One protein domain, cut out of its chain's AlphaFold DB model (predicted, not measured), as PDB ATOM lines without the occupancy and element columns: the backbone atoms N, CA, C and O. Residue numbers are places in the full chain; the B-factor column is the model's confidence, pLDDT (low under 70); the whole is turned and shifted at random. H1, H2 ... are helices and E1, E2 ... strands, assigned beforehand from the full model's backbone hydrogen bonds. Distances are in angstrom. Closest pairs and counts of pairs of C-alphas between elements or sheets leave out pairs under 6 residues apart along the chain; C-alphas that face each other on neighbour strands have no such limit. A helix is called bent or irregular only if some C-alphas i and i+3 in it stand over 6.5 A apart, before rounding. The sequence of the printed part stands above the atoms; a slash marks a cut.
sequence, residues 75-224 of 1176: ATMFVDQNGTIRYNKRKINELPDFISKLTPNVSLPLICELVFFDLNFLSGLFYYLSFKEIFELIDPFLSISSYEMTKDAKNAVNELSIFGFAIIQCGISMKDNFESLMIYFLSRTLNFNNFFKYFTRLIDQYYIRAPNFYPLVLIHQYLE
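Overview. This is residues 75 to 224 of the 1176 residues of the protein "NACHT and WD repeat domain-containing 2-like" of Brachionus plicatilis (UniProt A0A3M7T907). Two helical hairpins, H1 with H2 and H4 with H5, lie side by side as a loose four-helix bundle, and the short helix H3 crosses one end of it. The small strand hairpin E1 and E2 sits by H3 at that end, while a third helical hairpin, H6 and H7, packs on H3 and on H5, with the first residues of H7 beside H5 and H2, and little H8 packs on H6. The printed part has 150 residues, in the order E1 E2 H1 H2 H3 H4 H5 H6 H7 H8; the sheet, E1 - E2, is antiparallel and the class is mostly helix. The whole is compact, with a radius of gyration of the C-alphas of 15.4 A and spans of 47 by 35 by 28 A.

Along the chain. E1 is residues 77 to 79, from C-alpha 77 at (32.571, -82.511, 293.701), and E2 is 85 to 87. H1 is 89 to 99, 16.3 A; H2 is 104 to 116, 15.8 A; H3 is 119 to 128, 14.3 A; H4 is 131 to 142, 16.2 A. H5, the longest helix, is 151 to 169, 27.5 A, from C-alpha 151 at (46.452, -106.820, 309.132). H6 is 178 to 192, 22.0 A; H7 is 197 to 213, 24.3 A, with a kink of 29 degrees near residue 207; H8 is 219 to 222, ending with C-alpha 222 at (16.226, -99.160, 306.132). Irregular are H2 and H6, with 7.0 A between C-alphas 113 and 116 and between 188 and 191, H7, with 7.1 A between 208 and 211, and, only just, H1 and H4, with 6.9 A between 93 and 96 and between 137 and 140.

Arrangement. E1 and E2 are antiparallel at 151 degrees, with N 78 and O 86 2.7 A apart, within hydrogen-bond range. The closest C-alphas of E2 and H3, Tyr 87 and Gly 124, are 5.7 A apart. H3 touches H1 at a steep tilt of 67 degrees, Ile 92 to Leu 125 being closest at 6.8 A between C-alphas. H1 and H2 touch at a shallow tilt of 20 degrees, opposite ways, with C-alphas 99 and 107 closest at 5.3 A. H2 touches H5 at a steep tilt of 39 degrees, C-alphas 105 and 153 being closest at 5.3 A. H4 and H5 touch at a shallow tilt of 21 degrees, opposite ways, with C-alphas 142 and 157 closest at 6.4 A. H6, with residues 178 to 182 alone, touches H3; C-alphas 178 and 127 are closest at 6.4 A. H6 and H7 touch at a steep tilt of 41 degrees, opposite ways, with C-alphas 192 and 199 closest at 6.2 A. H8 touches H6, with C-alphas 222 and 187 closest at 4.7 A, and is apart from H7. Every O i to N i+4 pair is within hydrogen-bond range in H3 and H5, but 5 of 7 in H1, 7 of 9 in H2, 6 of 8 in H4, 9 of 11 in H6 and 10 of 13 in H7; H8 is too short for such a pair.

Size, cuts and confidence. The two C-alphas farthest apart, of Asn 82 and Tyr 147, are 51.4 A apart. The printed part has no cut and no long link. Mean pLDDT of the printed part is 75.1; 44 residues are under 70, among them 168 to 181 and 210 to 224.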
ATOM      1  N   ALA A  75      38.900 -80.785 293.822       83.00
ATOM      2  CA  ALA A  75      37.728 -81.277 294.533       83.00
ATOM      3  C   ALA A  75      37.074 -82.430 293.752       83.00
ATOM      4  O   ALA A  75      37.052 -82.428 292.519       83.00
ATOM      5  N   THR A  76      36.561 -83.428 294.472       85.81
ATOM      6  CA  THR A  76      35.815 -84.551 293.873       85.81
ATOM      7  C   THR A  76      34.463 -84.080 293.330       85.81
ATOM      8  O   THR A  76      33.998 -84.563 292.299       85.81
ATOM      9  N   MET A  77      33.875 -83.085 293.995       86.81
ATOM     10  CA  MET A  77      32.571 -82.511 293.701       86.81
ATOM     11  C   MET A  77      32.674 -80.981 293.704       86.81
ATOM     12  O   MET A  77      33.289 -80.399 294.599       86.81
ATOM     13  N   PHE A  78      32.061 -80.345 292.713       85.69
ATOM     14  CA  PHE A  78      31.883 -78.905 292.580       85.69
ATOM     15  C   PHE A  78      30.394 -78.588 292.682       85.69
ATOM     16  O   PHE A  78      29.562 -79.339 292.175       85.69
ATOM     17  N   VAL A  79      30.064 -77.468 293.311       80.81
ATOM     18  CA  VAL A  79      28.712 -76.912 293.288       80.81
ATOM     19  C   VAL A  79      28.785 -75.649 292.447       80.81
ATOM     20  O   VAL A  79      29.525 -74.723 292.784       80.81
ATOM     21  N   ASP A  80      28.079 -75.638 291.319       78.81
ATOM     22  CA  ASP A  80      28.005 -74.455 290.463       78.81
ATOM     23  C   ASP A  80      27.205 -73.339 291.156       78.81
ATOM     24  O   ASP A  80      26.459 -73.571 292.106       78.81
ATOM     25  N   GLN A  81      27.293 -72.115 290.628       78.62
ATOM     26  CA  GLN A  81      26.562 -70.945 291.141       78.62
ATOM     27  C   GLN A  81      25.033 -71.148 291.194       78.62
ATOM     28  O   GLN A  81      24.357 -70.501 291.987       78.62
ATOM     29  N   ASN A  82      24.504 -72.078 290.392       74.06
ATOM     30  CA  ASN A  82      23.084 -72.440 290.345       74.06
ATOM     31  C   ASN A  82      22.698 -73.544 291.351       74.06
ATOM     32  O   ASN A  82      21.574 -74.034 291.311       74.06
ATOM     33  N   GLY A  83      23.628 -73.999 292.198       72.69
ATOM     34  CA  GLY A  83      23.415 -75.106 293.136       72.69
ATOM     35  C   GLY A  83      23.512 -76.502 292.509       72.69
ATOM     36  O   GLY A  83      23.386 -77.495 293.218       72.69
ATOM     37  N   THR A  84      23.763 -76.612 291.200       76.94
ATOM     38  CA  THR A  84      23.913 -77.906 290.520       76.94
ATOM     39  C   THR A  84      25.257 -78.553 290.837       76.94
ATOM     40  O   THR A  84      26.309 -77.923 290.701       76.94
ATOM     41  N   ILE A  85      25.215 -79.830 291.214       79.88
ATOM     42  CA  ILE A  85      26.393 -80.629 291.548       79.88
ATOM     43  C   ILE A  85      27.079 -81.120 290.265       79.88
ATOM     44  O   ILE A  85      26.437 -81.669 289.372       79.88
ATOM     45  N   ARG A  86      28.402 -80.952 290.175       83.19
ATOM     46  CA  ARG A  86      29.252 -81.501 289.110       83.19
ATOM     47  C   ARG A  86      30.414 -82.279 289.705       83.19
ATOM     48  O   ARG A  86      31.122 -81.777 290.569       83.19
ATOM     49  N   TYR A  87      30.672 -83.476 289.196       87.94
ATOM     50  CA  TYR A  87      31.776 -84.310 289.673       87.94
ATOM     51  C   TYR A  87      33.023 -84.193 288.786       87.94
ATOM     52  O   TYR A  87      32.922 -84.082 287.559       87.94
ATOM     53  N   ASN A  88      34.210 -84.265 289.397       89.44
ATOM     54  CA  ASN A  88      35.499 -84.227 288.701       89.44
ATOM     55  C   ASN A  88      35.776 -85.553 287.977       89.44
ATOM     56  O   ASN A  88      36.405 -86.461 288.520       89.44
ATOM     57  N   LYS A  89      35.333 -85.642 286.719       85.81
ATOM     58  CA  LYS A  89      35.460 -86.849 285.888       85.81
ATOM     59  C   LYS A  89      36.903 -87.345 285.750       85.81
ATOM     60  O   LYS A  89      37.140 -88.547 285.752       85.81
ATOM     61  N   ARG A  90      37.876 -86.429 285.669       85.38
ATOM     62  CA  ARG A  90      39.293 -86.797 285.573       85.38
ATOM     63  C   ARG A  90      39.755 -87.532 286.827       85.38
ATOM     64  O   ARG A  90      40.383 -88.576 286.725       85.38
ATOM     65  N   LYS A  91      39.424 -86.992 288.001       89.25
ATOM     66  CA  LYS A  91      39.777 -87.603 289.285       89.25
ATOM     67  C   LYS A  91      39.084 -88.954 289.478       89.25
ATOM     68  O   LYS A  91      39.737 -89.883 289.932       89.25
ATOM     69  N   ILE A  92      37.810 -89.063 289.094       89.06
ATOM     70  CA  ILE A  92      37.032 -90.309 289.192       89.06
ATOM     71  C   ILE A  92      37.647 -91.424 288.343       89.06
ATOM     72  O   ILE A  92      37.791 -92.540 288.830       89.06
ATOM     73  N   ASN A  93      38.067 -91.106 287.118       85.44
ATOM     74  CA  ASN A  93      38.610 -92.102 286.199       85.44
ATOM     75  C   ASN A  93      40.087 -92.431 286.472       85.44
ATOM     76  O   ASN A  93      40.476 -93.585 286.385       85.44
ATOM     77  N   GLU A  94      40.930 -91.437 286.773       86.69
ATOM     78  CA  GLU A  94      42.387 -91.641 286.831       86.69
ATOM     79  C   GLU A  94      42.897 -92.059 288.223       86.69
ATOM     80  O   GLU A  94      43.902 -92.763 288.319       86.69
ATOM     81  N   LEU A  95      42.263 -91.618 289.320       90.06
ATOM     82  CA  LEU A  95      42.784 -91.862 290.674       90.06
ATOM     83  C   LEU A  95      42.831 -93.356 291.054       90.06
ATOM     84  O   LEU A  95      43.876 -93.780 291.558       90.06
ATOM     85  N   PRO A  96      41.778 -94.165 290.820       90.88
ATOM     86  CA  PRO A  96      41.817 -95.587 291.156       90.88
ATOM     87  C   PRO A  96      42.940 -96.339 290.424       90.88
ATOM     88  O   PRO A  96      43.666 -97.114 291.044       90.88
ATOM     89  N   ASP A  97      43.160 -96.020 289.145       86.06
ATOM     90  CA  ASP A  97      44.223 -96.595 288.310       86.06
ATOM     91  C   ASP A  97      45.633 -96.260 288.809       86.06
ATOM     92  O   ASP A  97      46.592 -96.998 288.571       86.06
ATOM     93  N   PHE A  98      45.809 -95.113 289.467       85.81
ATOM     94  CA  PHE A  98      47.082 -94.776 290.101       85.81
ATOM     95  C   PHE A  98      47.266 -95.493 291.438       85.81
ATOM     96  O   PHE A  98      48.396 -95.859 291.770       85.81
ATOM     97  N   ILE A  99      46.183 -95.725 292.185       88.12
ATOM     98  CA  ILE A  99      46.213 -96.472 293.447       88.12
ATOM     99  C   ILE A  99      46.505 -97.958 293.195       88.12
ATOM    100  O   ILE A  99      47.307 -98.538 293.927       88.12
ATOM    101  N   SER A 100      45.944 -98.558 292.139       84.75
ATOM    102  CA  SER A 100      46.172 -99.971 291.787       84.75
ATOM    103  C   SER A 100      47.635-100.297 291.462       84.75
ATOM    104  O   SER A 100      48.069-101.433 291.618       84.75
ATOM    105  N   LYS A 101      48.428 -99.290 291.070       83.12
ATOM    106  CA  LYS A 101      49.867 -99.425 290.776       83.12
ATOM    107  C   LYS A 101      50.766 -99.381 292.015       83.12
ATOM    108  O   LYS A 101      51.982 -99.519 291.878       83.12
ATOM    109  N   LEU A 102      50.211 -99.135 293.205       82.69
ATOM    110  CA  LEU A 102      50.951 -99.196 294.466       82.69
ATOM    111  C   LEU A 102      51.015-100.629 295.004       82.69
ATOM    112  O   LEU A 102      50.243-101.500 294.612       82.69
ATOM    113  N   THR A 103      51.914-100.866 295.961       82.75
ATOM    114  CA  THR A 103      51.968-102.153 296.665       82.75
ATOM    115  C   THR A 103      50.657-102.421 297.421       82.75
ATOM    116  O   THR A 103      50.087-101.477 297.976       82.75
ATOM    117  N   PRO A 104      50.199-103.686 297.528       81.31
ATOM    118  CA  PRO A 104      48.926-104.044 298.170       81.31
ATOM    119  C   PRO A 104      48.705-103.437 299.556       81.31
ATOM    120  O   PRO A 104      47.629-102.943 299.877       81.31
ATOM    121  N   ASN A 105      49.760-103.425 300.374       83.31
ATOM    122  CA  ASN A 105      49.709-102.903 301.738       83.31
ATOM    123  C   ASN A 105      49.402-101.400 301.809       83.31
ATOM    124  O   ASN A 105      48.976-100.918 302.855       83.31
ATOM    125  N   VAL A 106      49.624-100.667 300.716       83.94
ATOM    126  CA  VAL A 106      49.360 -99.230 300.606       83.94
ATOM    127  C   VAL A 106      48.127 -98.969 299.740       83.94
ATOM    128  O   VAL A 106      47.311 -98.121 300.092       83.94
ATOM    129  N   SER A 107      47.958 -99.702 298.636       87.75
ATOM    130  CA  SER A 107      46.850 -99.517 297.697       87.75
ATOM    131  C   SER A 107      45.489 -99.804 298.333       87.75
ATOM    132  O   SER A 107      44.564 -99.018 298.157       87.75
ATOM    133  N   LEU A 108      45.372-100.876 299.119       89.94
ATOM    134  CA  LEU A 108      44.098-101.333 299.680       89.94
ATOM    135  C   LEU A 108      43.519-100.395 300.748       89.94
ATOM    136  O   LEU A 108      42.348-100.029 300.640       89.94
ATOM    137  N   PRO A 109      44.290 -99.927 301.748       90.62
ATOM    138  CA  PRO A 109      43.792 -98.885 302.637       90.62
ATOM    139  C   PRO A 109      43.407 -97.610 301.878       90.62
ATOM    140  O   PRO A 109      42.345 -97.054 302.140       90.62
ATOM    141  N   LEU A 110      44.219 -97.179 300.902       89.81
ATOM    142  CA  LEU A 110      43.968 -95.948 300.146       89.81
ATOM    143  C   LEU A 110      42.732 -96.032 299.248       89.81
ATOM    144  O   LEU A 110      41.990 -95.056 299.172       89.81
ATOM    145  N   ILE A 111      42.488 -97.159 298.572       92.31
ATOM    146  CA  ILE A 111      41.315 -97.306 297.701       92.31
ATOM    147  C   ILE A 111      40.027 -97.315 298.528       92.31
ATOM    148  O   ILE A 111      39.054 -96.650 298.168       92.31
ATOM    149  N   CYS A 112      40.042 -97.969 299.693       92.00
ATOM    150  CA  CYS A 112      38.919 -97.907 300.615       92.00
ATOM    151  C   CYS A 112      38.735 -96.480 301.156       92.00
ATOM    152  O   CYS A 112      37.623 -95.959 301.182       92.00
ATOM    153  N   GLU A 113      39.827 -95.812 301.536       90.44
ATOM    154  CA  GLU A 113      39.792 -94.490 302.161       90.44
ATOM    155  C   GLU A 113      39.453 -93.343 301.197       90.44
ATOM    156  O   GLU A 113      38.901 -92.333 301.627       90.44
ATOM    157  N   LEU A 114      39.785 -93.434 299.915       89.62
ATOM    158  CA  LEU A 114      39.673 -92.291 299.000       89.62
ATOM    159  C   LEU A 114      38.614 -92.476 297.916       89.62
ATOM    160  O   LEU A 114      38.203 -91.484 297.317       89.62
ATOM    161  N   VAL A 115      38.205 -93.719 297.654       91.38
ATOM    162  CA  VAL A 115      37.357 -94.071 296.511       91.38
ATOM    163  C   VAL A 115      36.065 -94.734 296.978       91.38
ATOM    164  O   VAL A 115      35.016 -94.100 296.950       91.38
ATOM    165  N   PHE A 116      36.116 -95.984 297.442       90.94
ATOM    166  CA  PHE A 116      34.890 -96.771 297.641       90.94
ATOM    167  C   PHE A 116      34.089 -96.375 298.888       90.94
ATOM    168  O   PHE A 116      32.864 -96.425 298.866       90.94
ATOM    169  N   PHE A 117      34.755 -95.914 299.952       91.38
ATOM    170  CA  PHE A 117      34.096 -95.482 301.191       91.38
ATOM    171  C   PHE A 117      34.201 -93.970 301.427       91.38
ATOM    172  O   PHE A 117      34.179 -93.501 302.569       91.38
ATOM    173  N   ASP A 118      34.356 -93.188 300.358       90.00
ATOM    174  CA  ASP A 118      34.145 -91.739 300.365       90.00
ATOM    175  C   ASP A 118      32.828 -91.413 299.657       90.00
ATOM    176  O   ASP A 118      32.652 -91.728 298.483       90.00
ATOM    177  N   LEU A 119      31.901 -90.756 300.355       86.56
ATOM    178  CA  LEU A 119      30.551 -90.531 299.838       86.56
ATOM    179  C   LEU A 119      30.539 -89.664 298.566       86.56
ATOM    180  O   LEU A 119      29.711 -89.878 297.682       86.56
ATOM    181  N   ASN A 120      31.454 -88.696 298.439       86.31
ATOM    182  CA  ASN A 120      31.517 -87.816 297.262       86.31
ATOM    183  C   ASN A 120      32.112 -88.535 296.049       86.31
ATOM    184  O   ASN A 120      31.759 -88.244 294.908       86.31
ATOM    185  N   PHE A 121      33.053 -89.443 296.287       90.81
ATOM    186  CA  PHE A 121      33.643 -90.241 295.225       90.81
ATOM    187  C   PHE A 121      32.681 -91.336 294.770       90.81
ATOM    188  O   PHE A 121      32.440 -91.473 293.574       90.81
ATOM    189  N   LEU A 122      32.063 -92.045 295.719       87.50
ATOM    190  CA  LEU A 122      31.068 -93.079 295.452       87.50
ATOM    191  C   LEU A 122      29.863 -92.530 294.683       87.50
ATOM    192  O   LEU A 122      29.402 -93.141 293.722       87.50
ATOM    193  N   SER A 123      29.393 -91.341 295.061       83.19
ATOM    194  CA  SER A 123      28.329 -90.655 294.328       83.19
ATOM    195  C   SER A 123      28.719 -90.325 292.888       83.19
ATOM    196  O   SER A 123      27.955 -90.583 291.962       83.19
ATOM    197  N   GLY A 124      29.943 -89.842 292.680       86.00
ATOM    198  CA  GLY A 124      30.489 -89.624 291.345       86.00
ATOM    199  C   GLY A 124      30.644 -90.908 290.517       86.00
ATOM    200  O   GLY A 124      30.410 -90.869 289.308       86.00
ATOM    201  N   LEU A 125      31.003 -92.035 291.146       87.38
ATOM    202  CA  LEU A 125      31.107 -93.341 290.483       87.38
ATOM    203  C   LEU A 125      29.746 -93.799 289.960       87.38
ATOM    204  O   LEU A 125      29.623 -94.042 288.766       87.38
ATOM    205  N   PHE A 126      28.715 -93.843 290.806       81.69
ATOM    206  CA  PHE A 126      27.368 -94.222 290.362       81.69
ATOM    207  C   PHE A 126      26.762 -93.223 289.362       81.69
ATOM    208  O   PHE A 126      25.917 -93.605 288.560       81.69
ATOM    209  N   TYR A 127      27.174 -91.950 289.393       81.44
ATOM    210  CA  TYR A 127      26.696 -90.946 288.441       81.44
ATOM    211  C   TYR A 127      27.284 -91.124 287.028       81.44
ATOM    212  O   TYR A 127      26.599 -90.855 286.042       81.44
ATOM    213  N   TYR A 128      28.551 -91.542 286.904       82.81
ATOM    214  CA  TYR A 128      29.239 -91.620 285.606       82.81
ATOM    215  C   TYR A 128      29.489 -93.028 285.075       82.81
ATOM    216  O   TYR A 128      29.696 -93.157 283.867       82.81
ATOM    217  N   LEU A 129      29.527 -94.041 285.936       81.38
ATOM    218  CA  LEU A 129      29.890 -95.407 285.578       81.38
ATOM    219  C   LEU A 129      28.695 -96.344 285.737       81.38
ATOM    220  O   LEU A 129      27.879 -96.222 286.650       81.38
ATOM    221  N   SER A 130      28.612 -97.319 284.842       75.25
ATOM    222  CA  SER A 130      27.728 -98.467 284.986       75.25
ATOM    223  C   SER A 130      28.210 -99.399 286.103       75.25
ATOM    224  O   SER A 130      29.393 -99.429 286.438       75.25
ATOM    225  N   PHE A 131      27.309-100.228 286.648       73.69
ATOM    226  CA  PHE A 131      27.688-101.238 287.644       73.69
ATOM    227  C   PHE A 131      28.830-102.135 287.162       73.69
ATOM    228  O   PHE A 131      29.751-102.395 287.926       73.69
ATOM    229  N   LYS A 132      28.806-102.551 285.888       75.75
ATOM    230  CA  LYS A 132      29.870-103.365 285.286       75.75
ATOM    231  C   LYS A 132      31.233-102.673 285.380       75.75
ATOM    232  O   LYS A 132      32.180-103.281 285.860       75.75
ATOM    233  N   GLU A 133      31.309-101.399 284.999       80.19
ATOM    234  CA  GLU A 133      32.550-100.612 285.067       80.19
ATOM    235  C   GLU A 133      33.032-100.420 286.515       80.19
ATOM    236  O   GLU A 133      34.233-100.415 286.770       80.19
ATOM    237  N   ILE A 134      32.115-100.303 287.483       83.44
ATOM    238  CA  ILE A 134      32.471-100.232 288.909       83.44
ATOM    239  C   ILE A 134      33.036-101.570 289.403       83.44
ATOM    240  O   ILE A 134      34.005-101.570 290.160       83.44
ATOM    241  N   PHE A 135      32.484-102.706 288.967       80.88
ATOM    242  CA  PHE A 135      33.033-104.024 289.304       80.88
ATOM    243  C   PHE A 135      34.402-104.261 288.676       80.88
ATOM    244  O   PHE A 135      35.307-104.697 289.382       80.88
ATOM    245  N   GLU A 136      34.591-103.890 287.410       81.75
ATOM    246  CA  GLU A 136      35.902-103.928 286.743       81.75
ATOM    247  C   GLU A 136      36.951-103.077 287.485       81.75
ATOM    248  O   GLU A 136      38.135-103.406 287.493       81.75
ATOM    249  N   LEU A 137      36.516-102.015 288.171       85.19
ATOM    250  CA  LEU A 137      37.346-101.175 289.039       85.19
ATOM    251  C   LEU A 137      37.710-101.831 290.382       85.19
ATOM    252  O   LEU A 137      38.766-101.529 290.940       85.19
ATOM    253  N   ILE A 138      36.840-102.685 290.927       85.19
ATOM    254  CA  ILE A 138      37.040-103.376 292.213       85.19
ATOM    255  C   ILE A 138      37.911-104.627 292.037       85.19
ATOM    256  O   ILE A 138      38.742-104.924 292.896       85.19
ATOM    257  N   ASP A 139      37.734-105.346 290.930       81.50
ATOM    258  CA  ASP A 139      38.295-106.680 290.690       81.50
ATOM    259  C   ASP A 139      39.822-106.793 290.914       81.50
ATOM    260  O   ASP A 139      40.249-107.679 291.663       81.50
ATOM    261  N   PRO A 140      40.665-105.845 290.435       82.44
ATOM    262  CA  PRO A 140      42.117-105.904 290.638       82.44
ATOM    263  C   PRO A 140      42.549-105.881 292.109       82.44
ATOM    264  O   PRO A 140      43.669-106.271 292.439       82.44
ATOM    265  N   PHE A 141      41.689-105.382 293.001       82.50
ATOM    266  CA  PHE A 141      41.953-105.305 294.435       82.50
ATOM    267  C   PHE A 141      41.483-106.557 295.190       82.50
ATOM    268  O   PHE A 141      41.992-106.827 296.279       82.50
ATOM    269  N   LEU A 142      40.546-107.328 294.628       77.44
ATOM    270  CA  LEU A 142      40.045-108.575 295.217       77.44
ATOM    271  C   LEU A 142      40.921-109.783 294.862       77.44
ATOM    272  O   LEU A 142      41.006-110.722 295.650       77.44
ATOM    273  N   SER A 143      41.618-109.746 293.724       69.00
ATOM    274  CA  SER A 143      42.461-110.842 293.225       69.00
ATOM    275  C   SER A 143      43.865-110.922 293.857       69.00
ATOM    276  O   SER A 143      44.724-111.665 293.380       69.00
ATOM    277  N   ILE A 144      44.152-110.139 294.902       71.44
ATOM    278  CA  ILE A 144      45.491-110.032 295.505       71.44
ATOM    279  C   ILE A 144      45.720-111.149 296.544       71.44
ATOM    280  O   ILE A 144      44.897-111.369 297.431       71.44
ATOM    281  N   SER A 145      46.866-111.842 296.478       60.75
ATOM    282  CA  SER A 145      47.193-112.969 297.367       60.75
ATOM    283  C   SER A 145      47.518-112.548 298.815       60.75
ATOM    284  O   SER A 145      48.186-111.550 299.082       60.75
ATOM    285  N   SER A 146      47.067-113.346 299.792       60.03
ATOM    286  CA  SER A 146      47.028-112.972 301.217       60.03
ATOM    287  C   SER A 146      48.312-113.214 302.029       60.03
ATOM    288  O   SER A 146      48.333-112.926 303.234       60.03
ATOM    289  N   TYR A 147      49.359-113.788 301.428       51.72
ATOM    290  CA  TYR A 147      50.518-114.318 302.164       51.72
ATOM    291  C   TYR A 147      51.468-113.232 302.717       51.72
ATOM    292  O   TYR A 147      52.054-113.450 303.774       51.72
ATOM    293  N   GLU A 148      51.540-112.035 302.114       62.75
ATOM    294  CA  GLU A 148      52.458-110.943 302.531       62.75
ATOM    295  C   GLU A 148      51.757-109.671 303.061       62.75
ATOM    296  O   GLU A 148      52.366-108.609 303.239       62.75
ATOM    297  N   MET A 149      50.449-109.745 303.312       80.00
ATOM    298  CA  MET A 149      49.649-108.562 303.630       80.00
ATOM    299  C   MET A 149      49.651-108.193 305.119       80.00
ATOM    300  O   MET A 149      49.532-109.060 305.993       80.00
ATOM    301  N   THR A 150      49.684-106.891 305.415       82.38
ATOM    302  CA  THR A 150      49.455-106.364 306.767       82.38
ATOM    303  C   THR A 150      48.020-106.635 307.227       82.38
ATOM    304  O   THR A 150      47.107-106.821 306.419       82.38
ATOM    305  N   LYS A 151      47.793-106.632 308.548       79.81
ATOM    306  CA  LYS A 151      46.452-106.820 309.132       79.81
ATOM    307  C   LYS A 151      45.444-105.789 308.603       79.81
ATOM    308  O   LYS A 151      44.316-106.151 308.288       79.81
ATOM    309  N   ASP A 152      45.874-104.540 308.446       81.06
ATOM    310  CA  ASP A 152      45.025-103.453 307.949       81.06
ATOM    311  C   ASP A 152      44.636-103.649 306.479       81.06
ATOM    312  O   ASP A 152      43.482-103.431 306.118       81.06
ATOM    313  N   ALA A 153      45.562-104.126 305.642       82.94
ATOM    314  CA  ALA A 153      45.275-104.434 304.243       82.94
ATOM    315  C   ALA A 153      44.340-105.649 304.104       82.94
ATOM    316  O   ALA A 153      43.445-105.636 303.265       82.94
ATOM    317  N   LYS A 154      44.486-106.670 304.963       80.69
ATOM    318  CA  LYS A 154      43.564-107.822 305.009       80.69
ATOM    319  C   LYS A 154      42.146-107.402 305.396       80.69
ATOM    320  O   LYS A 154      41.186-107.821 304.758       80.69
ATOM    321  N   ASN A 155      42.015-106.539 306.403       83.00
ATOM    322  CA  ASN A 155      40.718-105.984 306.786       83.00
ATOM    323  C   ASN A 155      40.113-105.139 305.654       83.00
ATOM    324  O   ASN A 155      38.926-105.265 305.381       83.00
ATOM    325  N   ALA A 156      40.930-104.341 304.955       85.75
ATOM    326  CA  ALA A 156      40.479-103.546 303.815       85.75
ATOM    327  C   ALA A 156      39.948-104.410 302.657       85.75
ATOM    328  O   ALA A 156      38.891-104.087 302.127       85.75
ATOM    329  N   VAL A 157      40.611-105.521 302.304       84.81
ATOM    330  CA  VAL A 157      40.101-106.473 301.290       84.81
ATOM    331  C   VAL A 157      38.779-107.092 301.724       84.81
ATOM    332  O   VAL A 157      37.848-107.163 300.928       84.81
ATOM    333  N   ASN A 158      38.668-107.505 302.988       79.81
ATOM    334  CA  ASN A 158      37.427-108.080 303.504       79.81
ATOM    335  C   ASN A 158      36.275-107.070 303.420       79.81
ATOM    336  O   ASN A 158      35.220-107.393 302.879       79.81
ATOM    337  N   GLU A 159      36.484-105.834 303.882       86.31
ATOM    338  CA  GLU A 159      35.480-104.768 303.790       86.31
ATOM    339  C   GLU A 159      35.139-104.429 302.328       86.31
ATOM    340  O   GLU A 159      33.965-104.266 302.000       86.31
ATOM    341  N   LEU A 160      36.127-104.405 301.427       85.62
ATOM    342  CA  LEU A 160      35.922-104.165 299.996       85.62
ATOM    343  C   LEU A 160      35.139-105.297 299.311       85.62
ATOM    344  O   LEU A 160      34.297-105.037 298.453       85.62
ATOM    345  N   SER A 161      35.357-106.550 299.717       77.69
ATOM    346  CA  SER A 161      34.580-107.685 299.211       77.69
ATOM    347  C   SER A 161      33.104-107.564 299.602       77.69
ATOM    348  O   SER A 161      32.222-107.734 298.762       77.69
ATOM    349  N   ILE A 162      32.824-107.180 300.855       77.12
ATOM    350  CA  ILE A 162      31.468-106.939 301.368       77.12
ATOM    351  C   ILE A 162      30.820-105.766 300.631       77.12
ATOM    352  O   ILE A 162      29.653-105.844 300.259       77.12
ATOM    353  N   PHE A 163      31.587-104.710 300.370       83.50
ATOM    354  CA  PHE A 163      31.149-103.569 299.572       83.50
ATOM    355  C   PHE A 163      30.740-103.988 298.153       83.50
ATOM    356  O   PHE A 163      29.653-103.627 297.705       83.50
ATOM    357  N   GLY A 164      31.547-104.819 297.483       75.81
ATOM    358  CA  GLY A 164      31.198-105.401 296.185       75.81
ATOM    359  C   GLY A 164      29.869-106.162 296.234       75.81
ATOM    360  O   GLY A 164      28.988-105.909 295.415       75.81
ATOM    361  N   PHE A 165      29.666-107.015 297.244       69.38
ATOM    362  CA  PHE A 165      28.391-107.718 297.438       69.38
ATOM    363  C   PHE A 165      27.208-106.765 297.658       69.38
ATOM    364  O   PHE A 165      26.141-106.981 297.084       69.38
ATOM    365  N   ALA A 166      27.390-105.706 298.450       71.88
ATOM    366  CA  ALA A 166      26.348-104.715 298.695       71.88
ATOM    367  C   ALA A 166      25.950-103.967 297.409       71.88
ATOM    368  O   ALA A 166      24.765-103.712 297.204       71.88
ATOM    369  N   ILE A 167      26.895-103.679 296.504       73.00
ATOM    370  CA  ILE A 167      26.587-103.095 295.186       73.00
ATOM    371  C   ILE A 167      25.774-104.068 294.324       73.00
ATOM    372  O   ILE A 167      24.792-103.640 293.720       73.00
ATOM    373  N   ILE A 168      26.133-105.360 294.287       65.25
ATOM    374  CA  ILE A 168      25.382-106.372 293.515       65.25
ATOM    375  C   ILE A 168      23.924-106.411 293.984       65.25
ATOM    376  O   ILE A 168      23.014-106.369 293.164       65.25
ATOM    377  N   GLN A 169      23.696-106.404 295.300       58.41
ATOM    378  CA  GLN A 169      22.350-106.386 295.892       58.41
ATOM    379  C   GLN A 169      21.538-105.130 295.539       58.41
ATOM    380  O   GLN A 169      20.313-105.135 295.642       58.41
ATOM    381  N   CYS A 170      22.198-104.042 295.137       62.84
ATOM    382  CA  CYS A 170      21.534-102.823 294.682       62.84
ATOM    383  C   CYS A 170      21.177-102.844 293.185       62.84
ATOM    384  O   CYS A 170      20.455-101.960 292.726       62.84
ATOM    385  N   GLY A 171      21.661-103.832 292.425       50.78
ATOM    386  CA  GLY A 171      21.619-103.851 290.967       50.78
ATOM    387  C   GLY A 171      20.569-104.785 290.366       50.78
ATOM    388  O   GLY A 171      20.922-105.881 289.959       50.78
ATOM    389  N   ILE A 172      19.329-104.290 290.251       48.50
ATOM    390  CA  ILE A 172      18.322-104.529 289.177       48.50
ATOM    391  C   ILE A 172      17.289-103.377 289.201       48.50
ATOM    392  O   ILE A 172      16.747-103.005 288.163       48.50
ATOM    393  N   SER A 173      17.056-102.743 290.358       47.91
ATOM    394  CA  SER A 173      15.842-101.945 290.579       47.91
ATOM    395  C   SER A 173      15.854-100.486 290.102       47.91
ATOM    396  O   SER A 173      14.777 -99.934 289.932       47.91
ATOM    397  N   MET A 174      16.992 -99.809 289.903       51.16
ATOM    398  CA  MET A 174      16.968 -98.358 289.611       51.16
ATOM    399  C   MET A 174      18.235 -97.891 288.875       51.16
ATOM    400  O   MET A 174      19.193 -97.446 289.503       51.16
ATOM    401  N   LYS A 175      18.253 -97.945 287.538       47.62
ATOM    402  CA  LYS A 175      19.316 -97.299 286.736       47.62
ATOM    403  C   LYS A 175      19.091 -95.787 286.569       47.62
ATOM    404  O   LYS A 175      20.032 -95.057 286.278       47.62
ATOM    405  N   ASP A 176      17.863 -95.324 286.812       50.81
ATOM    406  CA  ASP A 176      17.414 -93.973 286.449       50.81
ATOM    407  C   ASP A 176      17.345 -92.990 287.634       50.81
ATOM    408  O   ASP A 176      17.062 -91.810 287.430       50.81
ATOM    409  N   ASN A 177      17.630 -93.433 288.871       61.78
ATOM    410  CA  ASN A 177      17.667 -92.560 290.050       61.78
ATOM    411  C   ASN A 177      18.869 -92.854 290.965       61.78
ATOM    412  O   ASN A 177      18.830 -93.722 291.840       61.78
ATOM    413  N   PHE A 178      19.937 -92.080 290.762       63.91
ATOM    414  CA  PHE A 178      21.187 -92.152 291.521       63.91
ATOM    415  C   PHE A 178      20.996 -91.921 293.036       63.91
ATOM    416  O   PHE A 178      21.633 -92.590 293.851       63.91
ATOM    417  N   GLU A 179      20.108 -91.006 293.431       64.81
ATOM    418  CA  GLU A 179      19.879 -90.680 294.843       64.81
ATOM    419  C   GLU A 179      19.209 -91.847 295.573       64.81
ATOM    420  O   GLU A 179      19.639 -92.240 296.659       64.81
ATOM    421  N   SER A 180      18.218 -92.474 294.932       61.28
ATOM    422  CA  SER A 180      17.605 -93.702 295.439       61.28
ATOM    423  C   SER A 180      18.628 -94.828 295.553       61.28
ATOM    424  O   SER A 180      18.668 -95.503 296.578       61.28
ATOM    425  N   LEU A 181      19.498 -95.004 294.553       65.56
ATOM    426  CA  LEU A 181      20.542 -96.029 294.589       65.56
ATOM    427  C   LEU A 181      21.480 -95.860 295.795       65.56
ATOM    428  O   LEU A 181      21.791 -96.841 296.471       65.56
ATOM    429  N   MET A 182      21.891 -94.626 296.098       70.44
ATOM    430  CA  MET A 182      22.731 -94.335 297.263       70.44
ATOM    431  C   MET A 182      22.021 -94.673 298.581       70.44
ATOM    432  O   MET A 182      22.627 -95.258 299.477       70.44
ATOM    433  N   ILE A 183      20.729 -94.350 298.688       67.94
ATOM    434  CA  ILE A 183      19.897 -94.670 299.856       67.94
ATOM    435  C   ILE A 183      19.794 -96.191 300.057       67.94
ATOM    436  O   ILE A 183      20.007 -96.674 301.170       67.94
ATOM    437  N   TYR A 184      19.536 -96.950 298.988       66.44
ATOM    438  CA  TYR A 184      19.472 -98.418 299.022       66.44
ATOM    439  C   TYR A 184      20.815 -99.074 299.351       66.44
ATOM    440  O   TYR A 184      20.869-100.084 300.050       66.44
ATOM    441  N   PHE A 185      21.913 -98.517 298.845       72.25
ATOM    442  CA  PHE A 185      23.244 -99.000 299.184       72.25
ATOM    443  C   PHE A 185      23.536 -98.786 300.672       72.25
ATOM    444  O   PHE A 185      23.942 -99.706 301.384       72.25
ATOM    445  N   LEU A 186      23.269 -97.582 301.180       70.81
ATOM    446  CA  LEU A 186      23.509 -97.262 302.579       70.81
ATOM    447  C   LEU A 186      22.620 -98.082 303.516       70.81
ATOM    448  O   LEU A 186      23.128 -98.570 304.521       70.81
ATOM    449  N   SER A 187      21.354 -98.328 303.168       64.50
ATOM    450  CA  SER A 187      20.451 -99.148 303.985       64.50
ATOM    451  C   SER A 187      20.966-100.555 304.230       64.50
ATOM    452  O   SER A 187      21.051-100.990 305.378       64.50
ATOM    453  N   ARG A 188      21.419-101.230 303.175       65.56
ATOM    454  CA  ARG A 188      21.967-102.588 303.262       65.56
ATOM    455  C   ARG A 188      23.268-102.651 304.054       65.56
ATOM    456  O   ARG A 188      23.607-103.694 304.609       65.56
ATOM    457  N   THR A 189      23.985-101.533 304.139       69.56
ATOM    458  CA  THR A 189      25.281-101.459 304.821       69.56
ATOM    459  C   THR A 189      25.201-100.979 306.271       69.56
ATOM    460  O   THR A 189      26.187-101.106 306.994       69.56
ATOM    461  N   LEU A 190      24.038-100.515 306.754       64.12
ATOM    462  CA  LEU A 190      23.871-100.029 308.133       64.12
ATOM    463  C   LEU A 190      24.219-101.074 309.197       64.12
ATOM    464  O   LEU A 190      24.754-100.722 310.247       64.12
ATOM    465  N   ASN A 191      23.977-102.356 308.922       60.38
ATOM    466  CA  ASN A 191      24.310-103.445 309.846       60.38
ATOM    467  C   ASN A 191      25.822-103.605 310.076       60.38
ATOM    468  O   ASN A 191      26.237-104.253 311.031       60.38
ATOM    469  N   PHE A 192      26.647-103.005 309.217       67.56
ATOM    470  CA  PHE A 192      28.101-102.996 309.342       67.56
ATOM    471  C   PHE A 192      28.633-101.806 310.147       67.56
ATOM    472  O   PHE A 192      29.843-101.713 310.380       67.56
ATOM    473  N   ASN A 193      27.749-100.905 310.586       66.62
ATOM    474  CA  ASN A 193      28.124 -99.770 311.411       66.62
ATOM    475  C   ASN A 193      28.761-100.248 312.724       66.62
ATOM    476  O   ASN A 193      28.255-101.169 313.363       66.62
ATOM    477  N   ASN A 194      29.873 -99.637 313.126       70.19
ATOM    478  CA  ASN A 194      30.722-100.018 314.264       70.19
ATOM    479  C   ASN A 194      31.449-101.374 314.157       70.19
ATOM    480  O   ASN A 194      32.350-101.625 314.956       70.19
ATOM    481  N   PHE A 195      31.120-102.230 313.184       71.44
ATOM    482  CA  PHE A 195      31.834-103.493 312.949       71.44
ATOM    483  C   PHE A 195      33.024-103.320 312.005       71.44
ATOM    484  O   PHE A 195      34.076-103.925 312.206       71.44
ATOM    485  N   PHE A 196      32.858-102.478 310.986       81.88
ATOM    486  CA  PHE A 196      33.836-102.271 309.925       81.88
ATOM    487  C   PHE A 196      34.227-100.797 309.823       81.88
ATOM    488  O   PHE A 196      33.370 -99.907 309.836       81.88
ATOM    489  N   LYS A 197      35.535-100.523 309.754       89.31
ATOM    490  CA  LYS A 197      36.086 -99.165 309.886       89.31
ATOM    491  C   LYS A 197      35.616 -98.268 308.742       89.31
ATOM    492  O   LYS A 197      35.225 -97.125 308.980       89.31
ATOM    493  N   TYR A 198      35.681 -98.759 307.508       90.12
ATOM    494  CA  TYR A 198      35.369 -97.966 306.326       90.12
ATOM    495  C   TYR A 198      33.857 -97.819 306.126       90.12
ATOM    496  O   TYR A 198      33.406 -96.726 305.783       90.12
ATOM    497  N   PHE A 199      33.066 -98.853 306.438       84.00
ATOM    498  CA  PHE A 199      31.601 -98.745 306.457       84.00
ATOM    499  C   PHE A 199      31.108 -97.724 307.481       84.00
ATOM    500  O   PHE A 199      30.322 -96.852 307.125       84.00
ATOM    501  N   THR A 200      31.627 -97.771 308.712       83.44
ATOM    502  CA  THR A 200      31.304 -96.783 309.760       83.44
ATOM    503  C   THR A 200      31.573 -95.368 309.253       83.44
ATOM    504  O   THR A 200      30.701 -94.506 309.291       83.44
ATOM    505  N   ARG A 201      32.746 -95.148 308.643       88.50
ATOM    506  CA  ARG A 201      33.112 -93.845 308.080       88.50
ATOM    507  C   ARG A 201      32.155 -93.379 306.980       88.50
ATOM    508  O   ARG A 201      31.809 -92.202 306.940       88.50
ATOM    509  N   LEU A 202      31.768 -94.265 306.065       85.75
ATOM    510  CA  LEU A 202      30.846 -93.933 304.977       85.75
ATOM    511  C   LEU A 202      29.458 -93.557 305.520       85.75
ATOM    512  O   LEU A 202      28.869 -92.570 305.080       85.75
ATOM    513  N   ILE A 203      28.975 -94.311 306.508       81.06
ATOM    514  CA  ILE A 203      27.693 -94.084 307.177       81.06
ATOM    515  C   ILE A 203      27.712 -92.750 307.936       81.06
ATOM    516  O   ILE A 203      26.792 -91.947 307.779       81.06
ATOM    517  N   ASP A 204      28.785 -92.449 308.669       83.19
ATOM    518  CA  ASP A 204      28.962 -91.163 309.356       83.19
ATOM    519  C   ASP A 204      28.965 -89.988 308.368       83.19
ATOM    520  O   ASP A 204      28.293 -88.977 308.584       83.19
ATOM    521  N   GLN A 205      29.684 -90.119 307.244       84.81
ATOM    522  CA  GLN A 205      29.690 -89.100 306.188       84.81
ATOM    523  C   GLN A 205      28.287 -88.852 305.632       84.81
ATOM    524  O   GLN A 205      27.941 -87.699 305.355       84.81
ATOM    525  N   TYR A 206      27.488 -89.908 305.476       77.19
ATOM    526  CA  TYR A 206      26.102 -89.784 305.055       77.19
ATOM    527  C   TYR A 206      25.255 -89.075 306.108       77.19
ATOM    528  O   TYR A 206      24.632 -88.081 305.766       77.19
ATOM    529  N   TYR A 207      25.281 -89.483 307.378       72.38
ATOM    530  CA  TYR A 207      24.491 -88.824 308.429       72.38
ATOM    531  C   TYR A 207      24.812 -87.334 308.580       72.38
ATOM    532  O   TYR A 207      23.909 -86.525 308.785       72.38
ATOM    533  N   ILE A 208      26.082 -86.952 308.431       76.88
ATOM    534  CA  ILE A 208      26.508 -85.548 308.515       76.88
ATOM    535  C   ILE A 208      26.015 -84.736 307.307       76.88
ATOM    536  O   ILE A 208      25.689 -83.558 307.445       76.88
ATOM    537  N   ARG A 209      25.988 -85.333 306.108       70.62
ATOM    538  CA  ARG A 209      25.683 -84.619 304.854       70.62
ATOM    539  C   ARG A 209      24.232 -84.739 304.406       70.62
ATOM    540  O   ARG A 209      23.765 -83.845 303.709       70.62
ATOM    541  N   ALA A 210      23.526 -85.795 304.799       63.53
ATOM    542  CA  ALA A 210      22.154 -86.075 304.398       63.53
ATOM    543  C   ALA A 210      21.198 -84.899 304.656       63.53
ATOM    544  O   ALA A 210      20.455 -84.574 303.735       63.53
ATOM    545  N   PRO A 211      21.270 -84.160 305.784       59.44
ATOM    546  CA  PRO A 211      20.406 -82.996 306.003       59.44
ATOM    547  C   PRO A 211      20.550 -81.884 304.951       59.44
ATOM    548  O   PRO A 211      19.621 -81.106 304.761       59.44
ATOM    549  N   ASN A 212      21.693 -81.803 304.260       58.28
ATOM    550  CA  ASN A 212      21.963 -80.765 303.261       58.28
ATOM    551  C   ASN A 212      21.441 -81.114 301.858       58.28
ATOM    552  O   ASN A 212      21.329 -80.219 301.025       58.28
ATOM    553  N   PHE A 213      21.156 -82.392 301.584       55.12
ATOM    554  CA  PHE A 213      20.784 -82.878 300.247       55.12
ATOM    555  C   PHE A 213      19.461 -83.662 300.231       55.12
ATOM    556  O   PHE A 213      18.776 -83.671 299.215       55.12
ATOM    557  N   TYR A 214      19.061 -84.264 301.357       53.62
ATOM    558  CA  TYR A 214      17.926 -85.185 301.463       53.62
ATOM    559  C   TYR A 214      17.051 -84.826 302.679       53.62
ATOM    560  O   TYR A 214      17.243 -85.363 303.771       53.62
ATOM    561  N   PRO A 215      16.081 -83.906 302.526       42.31
ATOM    562  CA  PRO A 215      15.284 -83.397 303.647       42.31
ATOM    563  C   PRO A 215      14.292 -84.411 304.252       42.31
ATOM    564  O   PRO A 215      13.730 -84.144 305.311       42.31
ATOM    565  N   LEU A 216      14.063 -85.567 303.618       45.66
ATOM    566  CA  LEU A 216      13.094 -86.574 304.061       45.66
ATOM    567  C   LEU A 216      13.582 -87.986 303.717       45.66
ATOM    568  O   LEU A 216      13.277 -88.491 302.641       45.66
ATOM    569  N   VAL A 217      14.288 -88.662 304.628       46.03
ATOM    570  CA  VAL A 217      14.363 -90.130 304.561       46.03
ATOM    571  C   VAL A 217      14.143 -90.740 305.940       46.03
ATOM    572  O   VAL A 217      14.840 -90.424 306.902       46.03
ATOM    573  N   LEU A 218      13.113 -91.580 306.045       42.09
ATOM    574  CA  LEU A 218      12.634 -92.162 307.295       42.09
ATOM    575  C   LEU A 218      13.363 -93.482 307.583       42.09
ATOM    576  O   LEU A 218      13.358 -94.388 306.757       42.09
ATOM    577  N   ILE A 219      13.921 -93.605 308.791       39.72
ATOM    578  CA  ILE A 219      14.680 -94.765 309.309       39.72
ATOM    579  C   ILE A 219      13.971 -96.122 309.105       39.72
ATOM    580  O   ILE A 219      14.634 -97.145 308.971       39.72
ATOM    581  N   HIS A 220      12.638 -96.162 309.023       40.66
ATOM    582  CA  HIS A 220      11.896 -97.415 308.838       40.66
ATOM    583  C   HIS A 220      11.997 -98.015 307.424       40.66
ATOM    584  O   HIS A 220      11.655 -99.179 307.250       40.66
ATOM    585  N   GLN A 221      12.492 -97.273 306.427       40.97
ATOM    586  CA  GLN A 221      12.761 -97.806 305.081       40.97
ATOM    587  C   GLN A 221      14.085 -98.597 304.997       40.97
ATOM    588  O   GLN A 221      14.435 -99.096 303.932       40.97
ATOM    589  N   TYR A 222      14.829 -98.711 306.108       46.06
ATOM    590  CA  TYR A 222      16.226 -99.160 306.132       46.06
ATOM    591  C   TYR A 222      16.480-100.509 306.835       46.06
ATOM    592  O   TYR A 222      17.632-100.880 307.042       46.06
ATOM    593  N   LEU A 223      15.439-101.252 307.221       40.12
ATOM    594  CA  LEU A 223      15.570-102.525 307.943       40.12
ATOM    595  C   LEU A 223      15.267-103.726 307.032       40.12
ATOM    596  O   LEU A 223      14.298-104.446 307.257       40.12
ATOM    597  N   GLU A 224      16.110-103.970 306.025       43.91
ATOM    598  CA  GLU A 224      16.258-105.326 305.476       43.91
ATOM    599  C   GLU A 224      17.514-105.967 306.094       43.91
ATOM    600  O   GLU A 224      18.606-105.391 306.020       43.91
TER     601      GLU A 224